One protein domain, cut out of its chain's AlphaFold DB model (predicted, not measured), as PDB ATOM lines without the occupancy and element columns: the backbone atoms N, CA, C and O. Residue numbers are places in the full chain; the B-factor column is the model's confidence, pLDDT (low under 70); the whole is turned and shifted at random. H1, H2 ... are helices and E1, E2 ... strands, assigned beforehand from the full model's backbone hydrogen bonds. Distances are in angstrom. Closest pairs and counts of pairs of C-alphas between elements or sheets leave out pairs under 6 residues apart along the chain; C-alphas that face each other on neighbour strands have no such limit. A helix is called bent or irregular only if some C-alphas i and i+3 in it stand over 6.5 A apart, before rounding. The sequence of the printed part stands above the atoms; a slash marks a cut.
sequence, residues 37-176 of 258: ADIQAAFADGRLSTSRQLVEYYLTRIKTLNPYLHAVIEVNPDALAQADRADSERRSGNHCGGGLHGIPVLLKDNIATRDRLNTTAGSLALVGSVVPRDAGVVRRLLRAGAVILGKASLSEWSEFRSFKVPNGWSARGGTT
ATOM      1  N   ALA A  37     -17.226  -9.607 -34.162       93.31
ATOM      2  CA  ALA A  37     -16.412  -8.880 -33.194       93.31
ATOM      3  C   ALA A  37     -15.192  -8.221 -33.858       93.31
ATOM      4  O   ALA A  37     -14.928  -7.051 -33.591       93.31
ATOM      5  N   ASP A  38     -14.514  -8.921 -34.772       93.81
ATOM      6  CA  ASP A  38     -13.365  -8.376 -35.511       93.81
ATOM      7  C   ASP A  38     -13.770  -7.201 -36.401       93.81
ATOM      8  O   ASP A  38     -13.064  -6.193 -36.460       93.81
ATOM      9  N   ILE A  39     -14.930  -7.310 -37.057       95.00
ATOM     10  CA  ILE A  39     -15.502  -6.252 -37.899       95.00
ATOM     11  C   ILE A  39     -15.877  -5.030 -37.051       95.00
ATOM     12  O   ILE A  39     -15.545  -3.904 -37.415       95.00
ATOM     13  N   GLN A  40     -16.537  -5.228 -35.906       93.75
ATOM     14  CA  GLN A  40     -16.892  -4.122 -35.010       93.75
ATOM     15  C   GLN A  40     -15.650  -3.455 -34.407       93.75
ATOM     16  O   GLN A  40     -15.585  -2.228 -34.339       93.75
ATOM     17  N   ALA A  41     -14.633  -4.239 -34.034       92.44
ATOM     18  CA  ALA A  41     -13.344  -3.708 -33.606       92.44
ATOM     19  C   ALA A  41     -12.673  -2.902 -34.728       92.44
ATOM     20  O   ALA A  41     -12.176  -1.810 -34.472       92.44
ATOM     21  N   ALA A  42     -12.732  -3.390 -35.972       93.62
ATOM     22  CA  ALA A  42     -12.198  -2.688 -37.136       93.62
ATOM     23  C   ALA A  42     -12.937  -1.376 -37.447       93.62
ATOM     24  O   ALA A  42     -12.318  -0.418 -37.907       93.62
ATOM     25  N   PHE A  43     -14.247  -1.301 -37.179       92.81
ATOM     26  CA  PHE A  43     -14.978  -0.032 -37.229       92.81
ATOM     27  C   PHE A  43     -14.518   0.936 -36.134       92.81
ATOM     28  O   PHE A  43     -14.420   2.134 -36.387       92.81
ATOM     29  N   ALA A  44     -14.256   0.435 -34.925       90.31
ATOM     30  CA  ALA A  44     -13.876   1.260 -33.780       90.31
ATOM     31  C   ALA A  44     -12.444   1.814 -33.883       90.31
ATOM     32  O   ALA A  44     -12.206   2.958 -33.503       90.31
ATOM     33  N   ASP A  45     -11.501   1.021 -34.398       90.50
ATOM     34  CA  ASP A  45     -10.093   1.413 -34.547       90.50
ATOM     35  C   ASP A  45      -9.749   2.014 -35.923       90.50
ATOM     36  O   ASP A  45      -8.623   2.462 -36.144       90.50
ATOM     37  N   GLY A  46     -10.722   2.067 -36.838       88.06
ATOM     38  CA  GLY A  46     -10.595   2.706 -38.146       88.06
ATOM     39  C   GLY A  46      -9.943   1.848 -39.233       88.06
ATOM     40  O   GLY A  46      -9.773   2.347 -40.348       88.06
ATOM     41  N   ARG A  47      -9.619   0.570 -38.973       91.31
ATOM     42  CA  ARG A  47      -9.150  -0.372 -40.014       91.31
ATOM     43  C   ARG A  47     -10.206  -0.650 -41.083       91.31
ATOM     44  O   ARG A  47      -9.864  -0.947 -42.224       91.31
ATOM     45  N   LEU A  48     -11.483  -0.548 -40.726       90.56
ATOM     46  CA  LEU A  48     -12.606  -0.606 -41.653       90.56
ATOM     47  C   LEU A  48     -13.420   0.677 -41.507       90.56
ATOM     48  O   LEU A  48     -13.980   0.951 -40.451       90.56
ATOM     49  N   SER A  49     -13.491   1.488 -42.560       87.69
ATOM     50  CA  SER A  49     -14.044   2.840 -42.424       87.69
ATOM     51  C   SER A  49     -15.572   2.875 -42.430       87.69
ATOM     52  O   SER A  49     -16.170   3.740 -41.789       87.69
ATOM     53  N   THR A  50     -16.222   1.979 -43.179       94.75
ATOM     54  CA  THR A  50     -17.674   2.047 -43.412       94.75
ATOM     55  C   THR A  50     -18.318   0.673 -43.584       94.75
ATOM     56  O   THR A  50     -17.735  -0.255 -44.147       94.75
ATOM     57  N   SER A  51     -19.565   0.551 -43.141       96.38
ATOM     58  CA  SER A  51     -20.459  -0.553 -43.478       96.38
ATOM     59  C   SER A  51     -20.708  -0.622 -44.967       96.38
ATOM     60  O   SER A  51     -20.834  -1.721 -45.502       96.38
ATOM     61  N   ARG A  52     -20.737   0.524 -45.656       97.50
ATOM     62  CA  ARG A  52     -20.795   0.555 -47.114       97.50
ATOM     63  C   ARG A  52     -19.670  -0.269 -47.744       97.50
ATOM     64  O   ARG A  52     -19.962  -1.140 -48.556       97.50
ATOM     65  N   GLN A  53     -18.421  -0.067 -47.320       96.00
ATOM     66  CA  GLN A  53     -17.264  -0.822 -47.817       96.00
ATOM     67  C   GLN A  53     -17.411  -2.333 -47.567       96.00
ATOM     68  O   GLN A  53     -17.128  -3.140 -48.452       96.00
ATOM     69  N   LEU A  54     -17.906  -2.720 -46.386       96.38
ATOM     70  CA  LEU A  54     -18.192  -4.118 -46.048       96.38
ATOM     71  C   LEU A  54     -19.270  -4.726 -46.962       96.38
ATOM     72  O   LEU A  54     -19.132  -5.848 -47.447       96.38
ATOM     73  N   VAL A  55     -20.347  -3.983 -47.223       97.94
ATOM     74  CA  VAL A  55     -21.433  -4.421 -48.107       97.94
ATOM     75  C   VAL A  55     -20.963  -4.506 -49.558       97.94
ATOM     76  O   VAL A  55     -21.236  -5.504 -50.219       97.94
ATOM     77  N   GLU A  56     -20.213  -3.521 -50.054       97.56
ATOM     78  CA  GLU A  56     -19.632  -3.527 -51.405       97.56
ATOM     79  C   GLU A  56     -18.697  -4.723 -51.619       97.56
ATOM     80  O   GLU A  56     -18.751  -5.367 -52.674       97.56
ATOM     81  N   TYR A  57     -17.902  -5.080 -50.605       95.44
ATOM     82  CA  TYR A  57     -17.075  -6.282 -50.628       95.44
ATOM     83  C   TYR A  57     -17.923  -7.545 -50.853       95.44
ATOM     84  O   TYR A  57     -17.678  -8.298 -51.802       95.44
ATOM     85  N   TYR A  58     -18.966  -7.771 -50.045       97.19
ATOM     86  CA  TYR A  58     -19.810  -8.960 -50.203       97.19
ATOM     87  C   TYR A  58     -20.650  -8.940 -51.479       97.19
ATOM     88  O   TYR A  58     -20.794  -9.982 -52.115       97.19
ATOM     89  N   LEU A  59     -21.155  -7.783 -51.913       97.81
ATOM     90  CA  LEU A  59     -21.849  -7.656 -53.198       97.81
ATOM     91  C   LEU A  59     -20.926  -8.006 -54.369       97.81
ATOM     92  O   LEU A  59     -21.349  -8.695 -55.298       97.81
ATOM     93  N   THR A  60     -19.654  -7.607 -54.302       96.62
ATOM     94  CA  THR A  60     -18.641  -7.989 -55.294       96.62
ATOM     95  C   THR A  60     -18.422  -9.500 -55.294       96.62
ATOM     96  O   THR A  60     -18.441 -10.122 -56.356       96.62
ATOM     97  N   ARG A  61     -18.302 -10.130 -54.118       94.94
ATOM     98  CA  ARG A  61     -18.201 -11.596 -54.024       94.94
ATOM     99  C   ARG A  61     -19.426 -12.306 -54.585       94.94
ATOM    100  O   ARG A  61     -19.264 -13.284 -55.308       94.94
ATOM    101  N   ILE A  62     -20.629 -11.824 -54.273       95.88
ATOM    102  CA  ILE A  62     -21.878 -12.375 -54.811       95.88
ATOM    103  C   ILE A  62     -21.853 -12.269 -56.335       95.88
ATOM    104  O   ILE A  62     -22.041 -13.271 -57.012       95.88
ATOM    105  N   LYS A  63     -21.534 -11.099 -56.892       95.56
ATOM    106  CA  LYS A  63     -21.447 -10.914 -58.345       95.56
ATOM    107  C   LYS A  63     -20.460 -11.889 -59.004       95.56
ATOM    108  O   LYS A  63     -20.768 -12.424 -60.063       95.56
ATOM    109  N   THR A  64     -19.307 -12.126 -58.383       91.94
ATOM    110  CA  THR A  64     -18.248 -12.985 -58.939       91.94
ATOM    111  C   THR A  64     -18.543 -14.478 -58.787       91.94
ATOM    112  O   THR A  64     -18.290 -15.249 -59.707       91.94
ATOM    113  N   LEU A  65     -19.058 -14.908 -57.633       91.88
ATOM    114  CA  LEU A  65     -19.163 -16.328 -57.280       91.88
ATOM    115  C   LEU A  65     -20.567 -16.899 -57.486       91.88
ATOM    116  O   LEU A  65     -20.716 -18.077 -57.804       91.88
ATOM    117  N   ASN A  66     -21.613 -16.089 -57.317       93.06
ATOM    118  CA  ASN A  66     -22.992 -16.564 -57.382       93.06
ATOM    119  C   ASN A  66     -23.423 -17.130 -58.748       93.06
ATOM    120  O   ASN A  66     -24.255 -18.034 -58.727       93.06
ATOM    121  N   PRO A  67     -22.858 -16.717 -59.906       91.81
ATOM    122  CA  PRO A  67     -23.103 -17.408 -61.176       91.81
ATOM    123  C   PRO A  67     -22.709 -18.892 -61.177       91.81
ATOM    124  O   PRO A  67     -23.213 -19.646 -61.998       91.81
ATOM    125  N   TYR A  68     -21.814 -19.304 -60.274       86.88
ATOM    126  CA  TYR A  68     -21.386 -20.696 -60.118       86.88
ATOM    127  C   TYR A  68     -22.068 -21.370 -58.926       86.88
ATOM    128  O   TYR A  68     -22.461 -22.531 -59.003       86.88
ATOM    129  N   LEU A  69     -22.196 -20.646 -57.810       90.31
ATOM    130  CA  LEU A  69     -22.684 -21.204 -56.548       90.31
ATOM    131  C   LEU A  69     -24.210 -21.223 -56.446       90.31
ATOM    132  O   LEU A  69     -24.735 -22.065 -55.725       90.31
ATOM    133  N   HIS A  70     -24.910 -20.297 -57.108       92.44
ATOM    134  CA  HIS A  70     -26.359 -20.091 -56.989       92.44
ATOM    135  C   HIS A  70     -26.856 -19.991 -55.531       92.44
ATOM    136  O   HIS A  70     -27.956 -20.425 -55.206       92.44
ATOM    137  N   ALA A  71     -26.047 -19.425 -54.629       93.69
ATOM    138  CA  ALA A  71     -26.325 -19.342 -53.193       93.69
ATOM    139  C   ALA A  71     -27.238 -18.166 -52.799       93.69
ATOM    140  O   ALA A  71     -27.885 -18.201 -51.752       93.69
ATOM    141  N   VAL A  72     -27.291 -17.115 -53.617       97.12
ATOM    142  CA  VAL A  72     -28.113 -15.917 -53.416       97.12
ATOM    143  C   VAL A  72     -29.159 -15.856 -54.522       97.12
ATOM    144  O   VAL A  72     -28.809 -15.712 -55.692       97.12
ATOM    145  N   ILE A  73     -30.437 -15.953 -54.159       97.06
ATOM    146  CA  ILE A  73     -31.549 -15.941 -55.122       97.06
ATOM    147  C   ILE A  73     -31.962 -14.517 -55.503       97.06
ATOM    148  O   ILE A  73     -32.473 -14.283 -56.595       97.06
ATOM    149  N   GLU A  74     -31.731 -13.552 -54.610       97.62
ATOM    150  CA  GLU A  74     -32.068 -12.149 -54.833       97.62
ATOM    151  C   GLU A  74     -31.177 -11.244 -53.982       97.62
ATOM    152  O   GLU A  74     -31.000 -11.480 -52.788       97.62
ATOM    153  N   VAL A  75     -30.618 -10.196 -54.579       98.19
ATOM    154  CA  VAL A  75     -29.855  -9.165 -53.861       98.19
ATOM    155  C   VAL A  75     -30.791  -8.014 -53.517       98.19
ATOM    156  O   VAL A  75     -31.608  -7.617 -54.343       98.19
ATOM    157  N   ASN A  76     -30.660  -7.455 -52.314       97.94
ATOM    158  CA  ASN A  76     -31.453  -6.298 -51.918       97.94
ATOM    159  C   ASN A  76     -30.965  -5.034 -52.647       97.94
ATOM    160  O   ASN A  76     -29.824  -4.621 -52.415       97.94
ATOM    161  N   PRO A  77     -31.802  -4.379 -53.477       97.50
ATOM    162  CA  PRO A  77     -31.407  -3.150 -54.165       97.50
ATOM    163  C   PRO A  77     -31.099  -1.999 -53.197       97.50
ATOM    164  O   PRO A  77     -30.328  -1.105 -53.532       97.50
ATOM    165  N   ASP A  78     -31.650  -2.042 -51.983       97.25
ATOM    166  CA  ASP A  78     -31.483  -0.995 -50.978       97.25
ATOM    167  C   ASP A  78     -30.314  -1.282 -50.009       97.25
ATOM    168  O   ASP A  78     -30.084  -0.497 -49.089       97.25
ATOM    169  N   ALA A  79     -29.550  -2.374 -50.185       97.94
ATOM    170  CA  ALA A  79     -28.493  -2.790 -49.248       97.94
ATOM    171  C   ALA A  79     -27.427  -1.705 -49.016       97.94
ATOM    172  O   ALA A  79     -27.048  -1.438 -47.877       97.94
ATOM    173  N   LEU A  80     -26.968  -1.041 -50.083       98.31
ATOM    174  CA  LEU A  80     -25.986   0.042 -49.972       98.31
ATOM    175  C   LEU A  80     -26.568   1.263 -49.255       98.31
ATOM    176  O   LEU A  80     -25.914   1.821 -48.382       98.31
ATOM    177  N   ALA A  81     -27.822   1.622 -49.540       97.81
ATOM    178  CA  ALA A  81     -28.497   2.725 -48.859       97.81
ATOM    179  C   ALA A  81     -28.730   2.429 -47.364       97.81
ATOM    180  O   ALA A  81     -28.635   3.323 -46.522       97.81
ATOM    181  N   GLN A  82     -29.018   1.171 -47.014       96.88
ATOM    182  CA  GLN A  82     -29.086   0.721 -45.621       96.88
ATOM    183  C   GLN A  82     -27.717   0.828 -44.932       96.88
ATOM    184  O   GLN A  82     -27.650   1.268 -43.786       96.88
ATOM    185  N   ALA A  83     -26.632   0.489 -45.633       97.81
ATOM    186  CA  ALA A  83     -25.272   0.625 -45.122       97.81
ATOM    187  C   ALA A  83     -24.877   2.094 -44.898       97.81
ATOM    188  O   ALA A  83     -24.401   2.438 -43.817       97.81
ATOM    189  N   ASP A  84     -25.170   2.974 -45.860       97.81
ATOM    190  CA  ASP A  84     -24.913   4.419 -45.758       97.81
ATOM    191  C   ASP A  84     -25.654   5.048 -44.564       97.81
ATOM    192  O   ASP A  84     -25.131   5.934 -43.871       97.81
ATOM    193  N   ARG A  85     -26.880   4.576 -44.298       96.19
ATOM    194  CA  ARG A  85     -27.656   4.969 -43.116       96.19
ATOM    195  C   ARG A  85     -26.977   4.503 -41.834       96.19
ATOM    196  O   ARG A  85     -26.764   5.332 -40.951       96.19
ATOM    197  N   ALA A  86     -26.580   3.232 -41.757       95.69
ATOM    198  CA  ALA A  86     -25.876   2.692 -40.595       95.69
ATOM    199  C   ALA A  86     -24.569   3.457 -40.315       95.69
ATOM    200  O   ALA A  86     -24.265   3.771 -39.163       95.69
ATOM    201  N   ASP A  87     -23.827   3.840 -41.356       96.19
ATOM    202  CA  ASP A  87     -22.622   4.665 -41.226       96.19
ATOM    203  C   ASP A  87     -22.921   6.072 -40.695       96.19
ATOM    204  O   ASP A  87     -22.165   6.615 -39.887       96.19
ATOM    205  N   SER A  88     -24.035   6.668 -41.119       95.38
ATOM    206  CA  SER A  88     -24.462   7.995 -40.662       95.38
ATOM    207  C   SER A  88     -24.959   7.978 -39.212       95.38
ATOM    208  O   SER A  88     -24.641   8.880 -38.434       95.38
ATOM    209  N   GLU A  89     -25.667   6.924 -38.815       94.44
ATOM    210  CA  GLU A  89     -26.070   6.659 -37.428       94.44
ATOM    211  C   GLU A  89     -24.847   6.429 -36.526       94.44
ATOM    212  O   GLU A  89     -24.778   6.975 -35.424       94.44
ATOM    213  N   ARG A  90     -23.825   5.709 -37.015       92.75
ATOM    214  CA  ARG A  90     -22.562   5.524 -36.285       92.75
ATOM    215  C   ARG A  90     -21.843   6.857 -36.071       92.75
ATOM    216  O   ARG A  90     -21.475   7.172 -34.944       92.75
ATOM    217  N   ARG A  91     -21.700   7.671 -37.127       91.69
ATOM    218  CA  ARG A  91     -21.037   8.992 -37.079       91.69
ATOM    219  C   ARG A  91     -21.740  10.001 -36.173       91.69
ATOM    220  O   ARG A  91     -21.077  10.806 -35.534       91.69
ATOM    221  N   SER A  92     -23.069   9.972 -36.128       92.44
ATOM    222  CA  SER A  92     -23.865  10.875 -35.284       92.44
ATOM    223  C   SER A  92     -24.006  10.400 -33.834       92.44
ATOM    224  O   SER A  92     -24.623  11.093 -33.031       92.44
ATOM    225  N   GLY A  93     -23.482   9.216 -33.491       87.44
ATOM    226  CA  GLY A  93     -23.699   8.590 -32.184       87.44
ATOM    227  C   GLY A  93     -25.134   8.089 -31.964       87.44
ATOM    228  O   GLY A  93     -25.427   7.537 -30.909       87.44
ATOM    229  N   ASN A  94     -26.017   8.221 -32.957       83.06
ATOM    230  CA  ASN A  94     -27.418   7.810 -32.901       83.06
ATOM    231  C   ASN A  94     -27.607   6.383 -33.438       83.06
ATOM    232  O   ASN A  94     -28.430   6.139 -34.318       83.06
ATOM    233  N   HIS A  95     -26.810   5.442 -32.940       79.12
ATOM    234  CA  HIS A  95     -26.939   4.035 -33.292       79.12
ATOM    235  C   HIS A  95     -27.256   3.199 -32.061       79.12
ATOM    236  O   HIS A  95     -26.844   3.494 -30.938       79.12
ATOM    237  N   CYS A  96     -27.981   2.111 -32.283       66.56
ATOM    238  CA  CYS A  96     -28.127   1.083 -31.273       66.56
ATOM    239  C   CYS A  96     -26.753   0.411 -31.176       66.56
ATOM    240  O   CYS A  96     -26.401  -0.326 -32.090       66.56
ATOM    241  N   GLY A  97     -25.959   0.678 -30.133       65.25
ATOM    242  CA  GLY A  97     -24.598   0.136 -29.938       65.25
ATOM    243  C   GLY A  97     -24.498  -1.395 -29.802       65.25
ATOM    244  O   GLY A  97     -23.605  -1.907 -29.136       65.25
ATOM    245  N   GLY A  98     -25.445  -2.146 -30.367       73.38
ATOM    246  CA  GLY A  98     -25.409  -3.594 -30.468       73.38
ATOM    247  C   GLY A  98     -24.477  -4.054 -31.587       73.38
ATOM    248  O   GLY A  98     -24.349  -3.406 -32.623       73.38
ATOM    249  N   GLY A  99     -23.874  -5.230 -31.408       87.75
ATOM    250  CA  GLY A  99     -22.842  -5.760 -32.308       87.75
ATOM    251  C   GLY A  99     -23.270  -6.033 -33.758       87.75
ATOM    252  O   GLY A  99     -22.424  -6.401 -34.564       87.75
ATOM    253  N   LEU A 100     -24.545  -5.858 -34.122       94.75
ATOM    254  CA  LEU A 100     -25.037  -6.033 -35.496       94.75
ATOM    255  C   LEU A 100     -25.149  -4.726 -36.286       94.75
ATOM    256  O   LEU A 100     -25.485  -4.773 -37.470       94.75
ATOM    257  N   HIS A 101     -24.862  -3.578 -35.670       95.88
ATOM    258  CA  HIS A 101     -25.002  -2.290 -36.337       95.88
ATOM    259  C   HIS A 101     -24.092  -2.203 -37.563       95.88
ATOM    260  O   HIS A 101     -22.865  -2.263 -37.451       95.88
ATOM    261  N   GLY A 102     -24.694  -2.076 -38.744       95.50
ATOM    262  CA  GLY A 102     -23.993  -1.999 -40.015       95.50
ATOM    263  C   GLY A 102     -23.424  -3.326 -40.537       95.50
ATOM    264  O   GLY A 102     -22.647  -3.308 -41.493       95.50
ATOM    265  N   ILE A 103     -23.786  -4.460 -39.930       97.38
ATOM    266  CA  ILE A 103     -23.360  -5.796 -40.361       97.38
ATOM    267  C   ILE A 103     -24.330  -6.332 -41.428       97.38
ATOM    268  O   ILE A 103     -25.541  -6.354 -41.179       97.38
ATOM    269  N   PRO A 104     -23.847  -6.786 -42.602       97.44
ATOM    270  CA  PRO A 104     -24.688  -7.411 -43.612       97.44
ATOM    271  C   PRO A 104     -25.161  -8.799 -43.179       97.44
ATOM    272  O   PRO A 104     -24.376  -9.636 -42.742       97.44
ATOM    273  N   VAL A 105     -26.451  -9.065 -43.366       97.62
ATOM    274  CA  VAL A 105     -27.094 -10.347 -43.079       97.62
ATOM    275  C   VAL A 105     -27.865 -10.809 -44.307       97.62
ATOM    276  O   VAL A 105     -28.629 -10.049 -44.906       97.62
ATOM    277  N   LEU A 106     -27.687 -12.076 -44.669       97.44
ATOM    278  CA  LEU A 106     -28.450 -12.733 -45.723       97.44
ATOM    279  C   LEU A 106     -29.601 -13.532 -45.099       97.44
ATOM    280  O   LEU A 106     -29.406 -14.255 -44.123       97.44
ATOM    281  N   LEU A 107     -30.810 -13.400 -45.642       97.81
ATOM    282  CA  LEU A 107     -32.007 -14.056 -45.106       97.81
ATOM    283  C   LEU A 107     -32.420 -15.224 -45.993       97.81
ATOM    284  O   LEU A 107     -32.414 -15.090 -47.205       97.81
ATOM    285  N   LYS A 108     -32.863 -16.351 -45.437       96.88
ATOM    286  CA  LYS A 108     -33.464 -17.421 -46.254       96.88
ATOM    287  C   LYS A 108     -34.728 -16.901 -46.963       96.88
ATOM    288  O   LYS A 108     -35.502 -16.163 -46.358       96.88
ATOM    289  N   ASP A 109     -34.963 -17.277 -48.221       97.31
ATOM    290  CA  ASP A 109     -36.068 -16.738 -49.048       97.31
ATOM    291  C   ASP A 109     -37.495 -17.119 -48.583       97.31
ATOM    292  O   ASP A 109     -38.491 -16.641 -49.118       97.31
ATOM    293  N   ASN A 110     -37.629 -17.922 -47.527       95.62
ATOM    294  CA  ASN A 110     -38.900 -18.142 -46.828       95.62
ATOM    295  C   ASN A 110     -39.117 -17.194 -45.623       95.62
ATOM    296  O   ASN A 110     -40.139 -17.286 -44.944       95.62
ATOM    297  N   ILE A 111     -38.179 -16.285 -45.335       96.50
ATOM    298  CA  ILE A 111     -38.289 -15.289 -44.262       96.50
ATOM    299  C   ILE A 111     -38.894 -14.003 -44.826       96.50
ATOM    300  O   ILE A 111     -38.259 -13.310 -45.622       96.50
ATOM    301  N   ALA A 112     -40.092 -13.658 -44.358       95.56
ATOM    302  CA  ALA A 112     -40.829 -12.477 -44.801       95.56
ATOM    303  C   ALA A 112     -40.100 -11.157 -44.489       95.56
ATOM    304  O   ALA A 112     -39.769 -10.882 -43.330       95.56
ATOM    305  N   THR A 113     -39.924 -10.325 -45.516       95.44
ATOM    306  CA  THR A 113     -39.479  -8.923 -45.422       95.44
ATOM    307  C   THR A 113     -40.469  -8.034 -46.170       95.44
ATOM    308  O   THR A 113     -40.896  -8.365 -47.271       95.44
ATOM    309  N   ARG A 114     -40.867  -6.913 -45.571       93.00
ATOM    310  CA  ARG A 114     -41.724  -5.896 -46.188       93.00
ATOM    311  C   ARG A 114     -40.848  -4.802 -46.800       93.00
ATOM    312  O   ARG A 114     -40.931  -3.632 -46.435       93.00
ATOM    313  N   ASP A 115     -39.983  -5.219 -47.709       89.19
ATOM    314  CA  ASP A 115     -39.077  -4.387 -48.494       89.19
ATOM    315  C   ASP A 115     -39.272  -4.692 -49.989       89.19
ATOM    316  O   ASP A 115     -40.334  -5.158 -50.401       89.19
ATOM    317  N   ARG A 116     -38.280  -4.369 -50.824       93.19
ATOM    318  CA  ARG A 116     -38.334  -4.591 -52.277       93.19
ATOM    319  C   ARG A 116     -37.888  -6.000 -52.690       93.19
ATOM    320  O   ARG A 116     -37.692  -6.225 -53.879       93.19
ATOM    321  N   LEU A 117     -37.702  -6.915 -51.735       95.69
ATOM    322  CA  LEU A 117     -37.353  -8.311 -51.992       95.69
ATOM    323  C   LEU A 117     -38.604  -9.182 -52.099       95.69
ATOM    324  O   LEU A 117     -39.622  -8.931 -51.452       95.69
ATOM    325  N   ASN A 118     -38.495 -10.282 -52.838       96.62
ATOM    326  CA  ASN A 118     -39.513 -11.320 -52.831       96.62
ATOM    327  C   ASN A 118     -39.343 -12.248 -51.614       96.62
ATOM    328  O   ASN A 118     -38.260 -12.391 -51.049       96.62
ATOM    329  N   THR A 119     -40.430 -12.905 -51.204       96.75
ATOM    330  CA  THR A 119     -40.403 -14.015 -50.236       96.75
ATOM    331  C   THR A 119     -41.107 -15.203 -50.877       96.75
ATOM    332  O   THR A 119     -42.333 -15.291 -50.829       96.75
ATOM    333  N   THR A 120     -40.346 -16.085 -51.535       96.62
ATOM    334  CA  THR A 120     -40.930 -17.092 -52.439       96.62
ATOM    335  C   THR A 120     -40.822 -18.539 -51.983       96.62
ATOM    336  O   THR A 120     -41.404 -19.415 -52.619       96.62
ATOM    337  N   ALA A 121     -40.067 -18.822 -50.918       95.12
ATOM    338  CA  ALA A 121     -39.692 -20.192 -50.552       95.12
ATOM    339  C   ALA A 121     -39.121 -21.004 -51.743       95.12
ATOM    340  O   ALA A 121     -39.313 -22.219 -51.828       95.12
ATOM    341  N   GLY A 122     -38.436 -20.323 -52.673       94.44
ATOM    342  CA  GLY A 122     -37.906 -20.888 -53.918       94.44
ATOM    343  C   GLY A 122     -38.933 -21.127 -55.039       94.44
ATOM    344  O   GLY A 122     -38.544 -21.545 -56.130       94.44
ATOM    345  N   SER A 123     -40.222 -20.861 -54.812       94.88
ATOM    346  CA  SER A 123     -41.293 -21.173 -55.762       94.88
ATOM    347  C   SER A 123     -41.638 -20.004 -56.685       94.88
ATOM    348  O   SER A 123     -41.914 -18.893 -56.237       94.88
ATOM    349  N   LEU A 124     -41.739 -20.274 -57.990       96.00
ATOM    350  CA  LEU A 124     -42.198 -19.282 -58.973       96.00
ATOM    351  C   LEU A 124     -43.628 -18.782 -58.703       96.00
ATOM    352  O   LEU A 124     -43.952 -17.656 -59.062       96.00
ATOM    353  N   ALA A 125     -44.464 -19.579 -58.029       95.69
ATOM    354  CA  ALA A 125     -45.851 -19.223 -57.722       95.69
ATOM    355  C   ALA A 125     -45.988 -18.019 -56.771       95.69
ATOM    356  O   ALA A 125     -47.041 -17.390 -56.727       95.69
ATOM    357  N   LEU A 126     -44.942 -17.712 -55.999       95.50
ATOM    358  CA  LEU A 126     -44.938 -16.628 -55.013       95.50
ATOM    359  C   LEU A 126     -44.162 -15.388 -55.481       95.50
ATOM    360  O   LEU A 126     -44.050 -14.420 -54.729       95.50
ATOM    361  N   VAL A 127     -43.627 -15.388 -56.705       96.12
ATOM    362  CA  VAL A 127     -42.959 -14.209 -57.273       96.12
ATOM    363  C   VAL A 127     -43.966 -13.065 -57.400       96.12
ATOM    364  O   VAL A 127     -45.066 -13.247 -57.916       96.12
ATOM    365  N   GLY A 128     -43.599 -11.882 -56.901       93.50
ATOM    366  CA  GLY A 128     -44.485 -10.717 -56.841       93.50
ATOM    367  C   GLY A 128     -45.477 -10.725 -55.673       93.50
ATOM    368  O   GLY A 128     -46.211  -9.751 -55.500       93.50
ATOM    369  N   SER A 129     -45.499 -11.775 -54.845       93.06
ATOM    370  CA  SER A 129     -46.297 -11.788 -53.617       93.06
ATOM    371  C   SER A 129     -45.767 -10.761 -52.618       93.06
ATOM    372  O   SER A 129     -44.571 -10.713 -52.325       93.06
ATOM    373  N   VAL A 130     -46.670  -9.952 -52.064       92.81
ATOM    374  CA  VAL A 130     -46.341  -8.923 -51.074       92.81
ATOM    375  C   VAL A 130     -46.759  -9.403 -49.693       92.81
ATOM    376  O   VAL A 130     -47.940  -9.615 -49.413       92.81
ATOM    377  N   VAL A 131     -45.788  -9.543 -48.795       94.06
ATOM    378  CA  VAL A 131     -46.059  -9.924 -47.407       94.06
ATOM    379  C   VAL A 131     -46.654  -8.747 -46.618       94.06
ATOM    380  O   VAL A 131     -46.255  -7.594 -46.803       94.06
ATOM    381  N   PRO A 132     -47.570  -8.994 -45.663       94.56
ATOM    382  CA  PRO A 132     -48.204  -7.919 -44.904       94.56
ATOM    383  C   PRO A 132     -47.254  -7.241 -43.906       94.56
ATOM    384  O   PRO A 132     -47.542  -6.140 -43.439       94.56
ATOM    385  N   ARG A 133     -46.137  -7.870 -43.526       94.62
ATOM    386  CA  ARG A 133     -45.168  -7.328 -42.557       94.62
ATOM    387  C   ARG A 133     -43.861  -8.109 -42.569       94.62
ATOM    388  O   ARG A 133     -43.850  -9.280 -42.938       94.62
ATOM    389  N   ASP A 134     -42.817  -7.494 -42.024       97.12
ATOM    390  CA  ASP A 134     -41.591  -8.200 -41.658       97.12
ATOM    391  C   ASP A 134     -41.860  -9.325 -40.657       97.12
ATOM    392  O   ASP A 134     -42.650  -9.182 -39.704       97.12
ATOM    393  N   ALA A 135     -41.117 -10.418 -40.816       95.19
ATOM    394  CA  ALA A 135     -40.984 -11.435 -39.792       95.19
ATOM    395  C   ALA A 135     -40.434 -10.826 -38.488       95.19
ATOM    396  O   ALA A 135     -39.681  -9.848 -38.483       95.19
ATOM    397  N   GLY A 136     -40.786 -11.426 -37.347       94.56
ATOM    398  CA  GLY A 136     -40.350 -10.929 -36.037       94.56
ATOM    399  C   GLY A 136     -38.823 -10.862 -35.898       94.56
ATOM    400  O   GLY A 136     -38.308  -9.909 -35.319       94.56
ATOM    401  N   VAL A 137     -38.109 -11.835 -36.476       93.56
ATOM    402  CA  VAL A 137     -36.637 -11.864 -36.509       93.56
ATOM    403  C   VAL A 137     -36.059 -10.720 -37.342       93.56
ATOM    404  O   VAL A 137     -35.170 -10.022 -36.870       93.56
ATOM    405  N   VAL A 138     -36.625 -10.450 -38.523       96.25
ATOM    406  CA  VAL A 138     -36.196  -9.352 -39.405       96.25
ATOM    407  C   VAL A 138     -36.339  -8.015 -38.694       96.25
ATOM    408  O   VAL A 138     -35.401  -7.230 -38.659       96.25
ATOM    409  N   ARG A 139     -37.472  -7.782 -38.023       95.56
ATOM    410  CA  ARG A 139     -37.685  -6.551 -37.250       95.56
ATOM    411  C   ARG A 139     -36.629  -6.348 -36.159       95.56
ATOM    412  O   ARG A 139     -36.246  -5.214 -35.890       95.56
ATOM    413  N   ARG A 140     -36.178  -7.428 -35.512       94.69
ATOM    414  CA  ARG A 140     -35.118  -7.371 -34.492       94.69
ATOM    415  C   ARG A 140     -33.754  -7.078 -35.115       94.69
ATOM    416  O   ARG A 140     -33.038  -6.254 -34.564       94.69
ATOM    417  N   LEU A 141     -33.439  -7.695 -36.255       95.25
ATOM    418  CA  LEU A 141     -32.212  -7.425 -37.012       95.25
ATOM    419  C   LEU A 141     -32.145  -5.959 -37.457       95.25
ATOM    420  O   LEU A 141     -31.170  -5.279 -37.160       95.25
ATOM    421  N   LEU A 142     -33.217  -5.452 -38.073       93.75
ATOM    422  CA  LEU A 142     -33.309  -4.056 -38.510       93.75
ATOM    423  C   LEU A 142     -33.192  -3.080 -37.333       93.75
ATOM    424  O   LEU A 142     -32.480  -2.088 -37.423       93.75
ATOM    425  N   ARG A 143     -33.842  -3.374 -36.196       92.88
ATOM    426  CA  ARG A 143     -33.714  -2.556 -34.978       92.88
ATOM    427  C   ARG A 143     -32.291  -2.566 -34.415       92.88
ATOM    428  O   ARG A 143     -31.877  -1.579 -33.826       92.88
ATOM    429  N   ALA A 144     -31.561  -3.667 -34.573       93.69
ATOM    430  CA  ALA A 144     -30.161  -3.763 -34.176       93.69
ATOM    431  C   ALA A 144     -29.200  -3.093 -35.180       93.69
ATOM    432  O   ALA A 144     -27.991  -3.188 -34.995       93.69
ATOM    433  N   GLY A 145     -29.721  -2.455 -36.236       94.06
ATOM    434  CA  GLY A 145     -28.934  -1.763 -37.254       94.06
ATOM    435  C   GLY A 145     -28.319  -2.681 -38.312       94.06
ATOM    436  O   GLY A 145     -27.450  -2.237 -39.057       94.06
ATOM    437  N   ALA A 146     -28.730  -3.950 -38.392       96.56
ATOM    438  CA  ALA A 146     -28.231  -4.865 -39.415       96.56
ATOM    439  C   ALA A 146     -28.672  -4.431 -40.822       96.56
ATOM    440  O   ALA A 146     -29.788  -3.941 -41.019       96.56
ATOM    441  N   VAL A 147     -27.819  -4.686 -41.811       97.62
ATOM    442  CA  VAL A 147     -28.102  -4.435 -43.227       97.62
ATOM    443  C   VAL A 147     -28.602  -5.725 -43.865       97.62
ATOM    444  O   VAL A 147     -27.911  -6.740 -43.841       97.62
ATOM    445  N   ILE A 148     -29.792  -5.719 -44.460       98.06
ATOM    446  CA  ILE A 148     -30.307  -6.901 -45.159       98.06
ATOM    447  C   ILE A 148     -29.688  -6.946 -46.553       98.06
ATOM    448  O   ILE A 148     -30.044  -6.155 -47.423       98.06
ATOM    449  N   LEU A 149     -28.765  -7.883 -46.772       98.19
ATOM    450  CA  LEU A 149     -28.009  -8.004 -48.021       98.19
ATOM    451  C   LEU A 149     -28.855  -8.584 -49.165       98.19
ATOM    452  O   LEU A 149     -28.639  -8.265 -50.332       98.19
ATOM    453  N   GLY A 150     -29.829  -9.433 -48.836       98.06
ATOM    454  CA  GLY A 150     -30.675 -10.107 -49.812       98.06
ATOM    455  C   GLY A 150     -31.266 -11.410 -49.286       98.06
ATOM    456  O   GLY A 150     -31.319 -11.653 -48.074       98.06
ATOM    457  N   LYS A 151     -31.692 -12.254 -50.227       98.00
ATOM    458  CA  LYS A 151     -32.266 -13.572 -49.989       98.00
ATOM    459  C   LYS A 151     -31.310 -14.687 -50.416       98.00
ATOM    460  O   LYS A 151     -30.818 -14.706 -51.542       98.00
ATOM    461  N   ALA A 152     -31.080 -15.637 -49.522       97.12
ATOM    462  CA  ALA A 152     -30.370 -16.874 -49.787       97.12
ATOM    463  C   ALA A 152     -31.282 -17.869 -50.510       97.12
ATOM    464  O   ALA A 152     -32.475 -17.979 -50.193       97.12
ATOM    465  N   SER A 153     -30.689 -18.620 -51.430       95.31
ATOM    466  CA  SER A 153     -31.312 -19.779 -52.058       95.31
ATOM    467  C   SER A 153     -31.669 -20.839 -51.016       95.31
ATOM    468  O   SER A 153     -31.094 -20.921 -49.927       95.31
ATOM    469  N   LEU A 154     -32.653 -21.662 -51.353       92.06
ATOM    470  CA  LEU A 154     -33.055 -22.816 -50.569       92.06
ATOM    471  C   LEU A 154     -33.615 -23.888 -51.494       92.06
ATOM    472  O   LEU A 154     -33.995 -23.609 -52.630       92.06
ATOM    473  N   SER A 155     -33.757 -25.081 -50.944       90.25
ATOM    474  CA  SER A 155     -34.587 -26.127 -51.515       90.25
ATOM    475  C   SER A 155     -36.050 -25.708 -51.484       90.25
ATOM    476  O   SER A 155     -36.531 -25.199 -50.464       90.25
ATOM    477  N   GLU A 156     -36.755 -25.906 -52.595       89.56
ATOM    478  CA  GLU A 156     -38.134 -25.444 -52.745       89.56
ATOM    479  C   GLU A 156     -39.025 -25.955 -51.606       89.56
ATOM    480  O   GLU A 156     -38.952 -27.123 -51.216       89.56
ATOM    481  N   TRP A 157     -39.847 -25.066 -51.042       88.50
ATOM    482  CA  TRP A 157     -40.714 -25.375 -49.896       88.50
ATOM    483  C   TRP A 157     -39.965 -25.949 -48.688       88.50
ATOM    484  O   TRP A 157     -40.527 -26.702 -47.900       88.50
ATOM    485  N   SER A 158     -38.697 -25.563 -48.516       85.81
ATOM    486  CA  SER A 158     -37.840 -26.047 -47.429       85.81
ATOM    487  C   SER A 158     -37.741 -27.579 -47.395       85.81
ATOM    488  O   SER A 158     -37.896 -28.167 -46.333       85.81
ATOM    489  N   GLU A 159     -37.485 -28.192 -48.557       83.81
ATOM    490  CA  GLU A 159     -37.398 -29.654 -48.779       83.81
ATOM    491  C   GLU A 159     -38.739 -30.402 -48.746       83.81
ATOM    492  O   GLU A 159     -38.780 -31.616 -48.927       83.81
ATOM    493  N   PHE A 160     -39.870 -29.709 -48.587       81.19
ATOM    494  CA  PHE A 160     -41.180 -30.361 -48.485       81.19
ATOM    495  C   PHE A 160     -41.931 -30.477 -49.821       81.19
ATOM    496  O   PHE A 160     -43.142 -30.690 -49.858       81.19
ATOM    497  N   ARG A 161     -41.223 -30.328 -50.949       78.00
ATOM    498  CA  ARG A 161     -41.816 -30.426 -52.290       78.00
ATOM    499  C   ARG A 161     -41.948 -31.866 -52.785       78.00
ATOM    500  O   ARG A 161     -42.964 -32.201 -53.402       78.00
ATOM    501  N   SER A 162     -40.901 -32.674 -52.606       76.50
ATOM    502  CA  SER A 162     -40.820 -34.082 -53.022       76.50
ATOM    503  C   SER A 162     -39.508 -34.718 -52.553       76.50
ATOM    504  O   SER A 162     -38.458 -34.100 -52.673       76.50
ATOM    505  N   PHE A 163     -39.540 -36.000 -52.178       70.25
ATOM    506  CA  PHE A 163     -38.343 -36.794 -51.851       70.25
ATOM    507  C   PHE A 163     -37.412 -37.079 -53.042       70.25
ATOM    508  O   PHE A 163     -36.330 -37.630 -52.858       70.25
ATOM    509  N   LYS A 164     -37.844 -36.784 -54.275       80.00
ATOM    510  CA  LYS A 164     -37.046 -37.010 -55.494       80.00
ATOM    511  C   LYS A 164     -36.324 -35.755 -55.982       80.00
ATOM    512  O   LYS A 164     -35.551 -35.838 -56.932       80.00
ATOM    513  N   VAL A 165     -36.618 -34.598 -55.392       79.38
ATOM    514  CA  VAL A 165     -35.990 -33.332 -55.773       79.38
ATOM    515  C   VAL A 165     -34.652 -33.219 -55.039       79.38
ATOM    516  O   VAL A 165     -34.606 -33.504 -53.844       79.38
ATOM    517  N   PRO A 166     -33.557 -32.843 -55.721       82.50
ATOM    518  CA  PRO A 166     -32.272 -32.655 -55.060       82.50
ATOM    519  C   PRO A 166     -32.302 -31.513 -54.038       82.50
ATOM    520  O   PRO A 166     -32.871 -30.452 -54.303       82.50
ATOM    521  N   ASN A 167     -31.599 -31.695 -52.919       83.19
ATOM    522  CA  ASN A 167     -31.393 -30.629 -51.942       83.19
ATOM    523  C   ASN A 167     -30.712 -29.417 -52.593       83.19
ATOM    524  O   ASN A 167     -29.824 -29.550 -53.437       83.19
ATOM    525  N   GLY A 168     -31.108 -28.220 -52.175       85.50
ATOM    526  CA  GLY A 168     -30.591 -26.959 -52.696       85.50
ATOM    527  C   GLY A 168     -31.159 -26.558 -54.059       85.50
ATOM    528  O   GLY A 168     -30.744 -25.519 -54.573       85.50
ATOM    529  N   TRP A 169     -32.086 -27.336 -54.634       91.69
ATOM    530  CA  TRP A 169     -32.800 -26.976 -55.860       91.69
ATOM    531  C   TRP A 169     -34.115 -26.240 -55.578       91.69
ATOM    532  O   TRP A 169     -34.919 -26.659 -54.744       91.69
ATOM    533  N   SER A 170     -34.388 -25.185 -56.344       93.50
ATOM    534  CA  SER A 170     -35.727 -24.600 -56.448       93.50
ATOM    535  C   SER A 170     -36.043 -24.124 -57.860       93.50
ATOM    536  O   SER A 170     -35.133 -23.785 -58.618       93.50
ATOM    537  N   ALA A 171     -37.330 -24.056 -58.220       93.00
ATOM    538  CA  ALA A 171     -37.740 -23.625 -59.556       93.00
ATOM    539  C   ALA A 171     -37.277 -22.192 -59.874       93.00
ATOM    540  O   ALA A 171     -36.944 -21.891 -61.018       93.00
ATOM    541  N   ARG A 172     -37.234 -21.315 -58.862       93.81
ATOM    542  CA  ARG A 172     -36.765 -19.933 -59.006       93.81
ATOM    543  C   ARG A 172     -35.239 -19.807 -58.937       93.81
ATOM    544  O   ARG A 172     -34.673 -19.007 -59.673       93.81
ATOM    545  N   GLY A 173     -34.587 -20.535 -58.028       89.19
ATOM    546  CA  GLY A 173     -33.164 -20.354 -57.707       89.19
ATOM    547  C   GLY A 173     -32.200 -21.298 -58.426       89.19
ATOM    548  O   GLY A 173     -30.993 -21.075 -58.372       89.19
ATOM    549  N   GLY A 174     -32.704 -22.342 -59.092       91.50
ATOM    550  CA  GLY A 174     -31.871 -23.427 -59.612       91.50
ATOM    551  C   GLY A 174     -31.239 -24.259 -58.492       91.50
ATOM    552  O   GLY A 174     -31.690 -24.203 -57.346       91.50
ATOM    553  N   THR A 175     -30.211 -25.047 -58.825       90.12
ATOM    554  CA  THR A 175     -29.443 -25.842 -57.850       90.12
ATOM    555  C   THR A 175     -28.304 -25.021 -57.261       90.12
ATOM    556  O   THR A 175     -27.452 -24.522 -57.994       90.12
ATOM    557  N   THR A 176     -28.248 -24.943 -55.933       88.56
ATOM    558  CA  THR A 176     -27.106 -24.370 -55.211       88.56
ATOM    559  C   THR A 176     -25.918 -25.337 -55.248       88.56
ATOM    560  O   THR A 176     -26.004 -26.443 -54.723       88.56
TER     561      THR A 176
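What this domain is: This is residues 37 to 176 of the 258 residues of a protein of Apostasia shenzhenica (UniProt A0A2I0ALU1). A small three-stranded sheet makes the middle of an elongated body, with the long kinked helix H2 covering one face and H3 packed beside the strands on the same face. Away from H2 lie the short helix H4, which only grazes the sheet, and the long loop of residues 109 to 135; H1 lies toward one end of the longest axis, H5 and residues 160 to 176 toward the other. The printed part has 140 residues with five named helices and three named strands, in the order H1 H2 E1 H3 E2 H4 E3 H5, and the mixed sheet runs E1 E3 E2. The class is mixed, helices and strands, with under half of the residues in named elements. The whole is compact, with a radius of gyration of the C-alphas of 16.2 A, and spans 51 by 33 by 22 A.

Where its parts are: H1, residues 37 to 45, begins at C-alpha 37 (-16.412, -8.880, -33.194) and is 12.2 A long. H2, residues 51 to 69, is 24.5 A long, with a kink of 37 degrees near residue 63; it is only just irregular, C-alphas 64 and 67 being 6.9 A apart. E1, residues 72 to 75, measures 7.0 A, and H3, residues 79 to 91, 18.5 A. E2, residues 104 to 108, measures 13.6 A, H4, residues 136 to 143, 10.7 A, and E3, residues 147 to 152, 14.2 A. H5, residues 156 to 159, measures 5.8 A and ends at C-alpha 159 (-37.398, -29.654, -48.779).

How they stand to each other: E1 and E3 are antiparallel neighbours, with N 151 and O 74 2.8 A apart, within hydrogen-bond range. E3 and E2 are parallel, with N 152 and O 107 at 2.7 A; E2, H4 and E3 form a strand-helix-strand unit, two parallel strands joined through a helix, with a right-handed crossover. H2 and the sheet make two layers, a helix on one face of a sheet; H2 is at a height of 9.3 A over the sheet and runs along the strands, at 2 degrees to E3 on the local plane. With residues 51 to 56 alone, H2 touches H3, C-alphas 52 and 83 being closest at 4.9 A, at a shallow tilt of 23 degrees, opposite ways. H1 and H2 are only just apart, the closest C-alphas at 8.3 A. H5 is not on the sheet. In H1, H3 and H4 every O i to N i+4 pair is within hydrogen-bond range, in H2 13 of 15; H5 is too short for such a pair.

The domain as a whole: The C-alphas farthest apart, those of Ser 92 and Lys 164, are 53.6 A apart. The printed part has no cut. The links H3 to E2 and E2 to H4 are long, and residues 169 to 170 pair antiparallel with 174 to 175. Mean pLDDT of the printed part is 92.7, with residues 96 to 97 under 70.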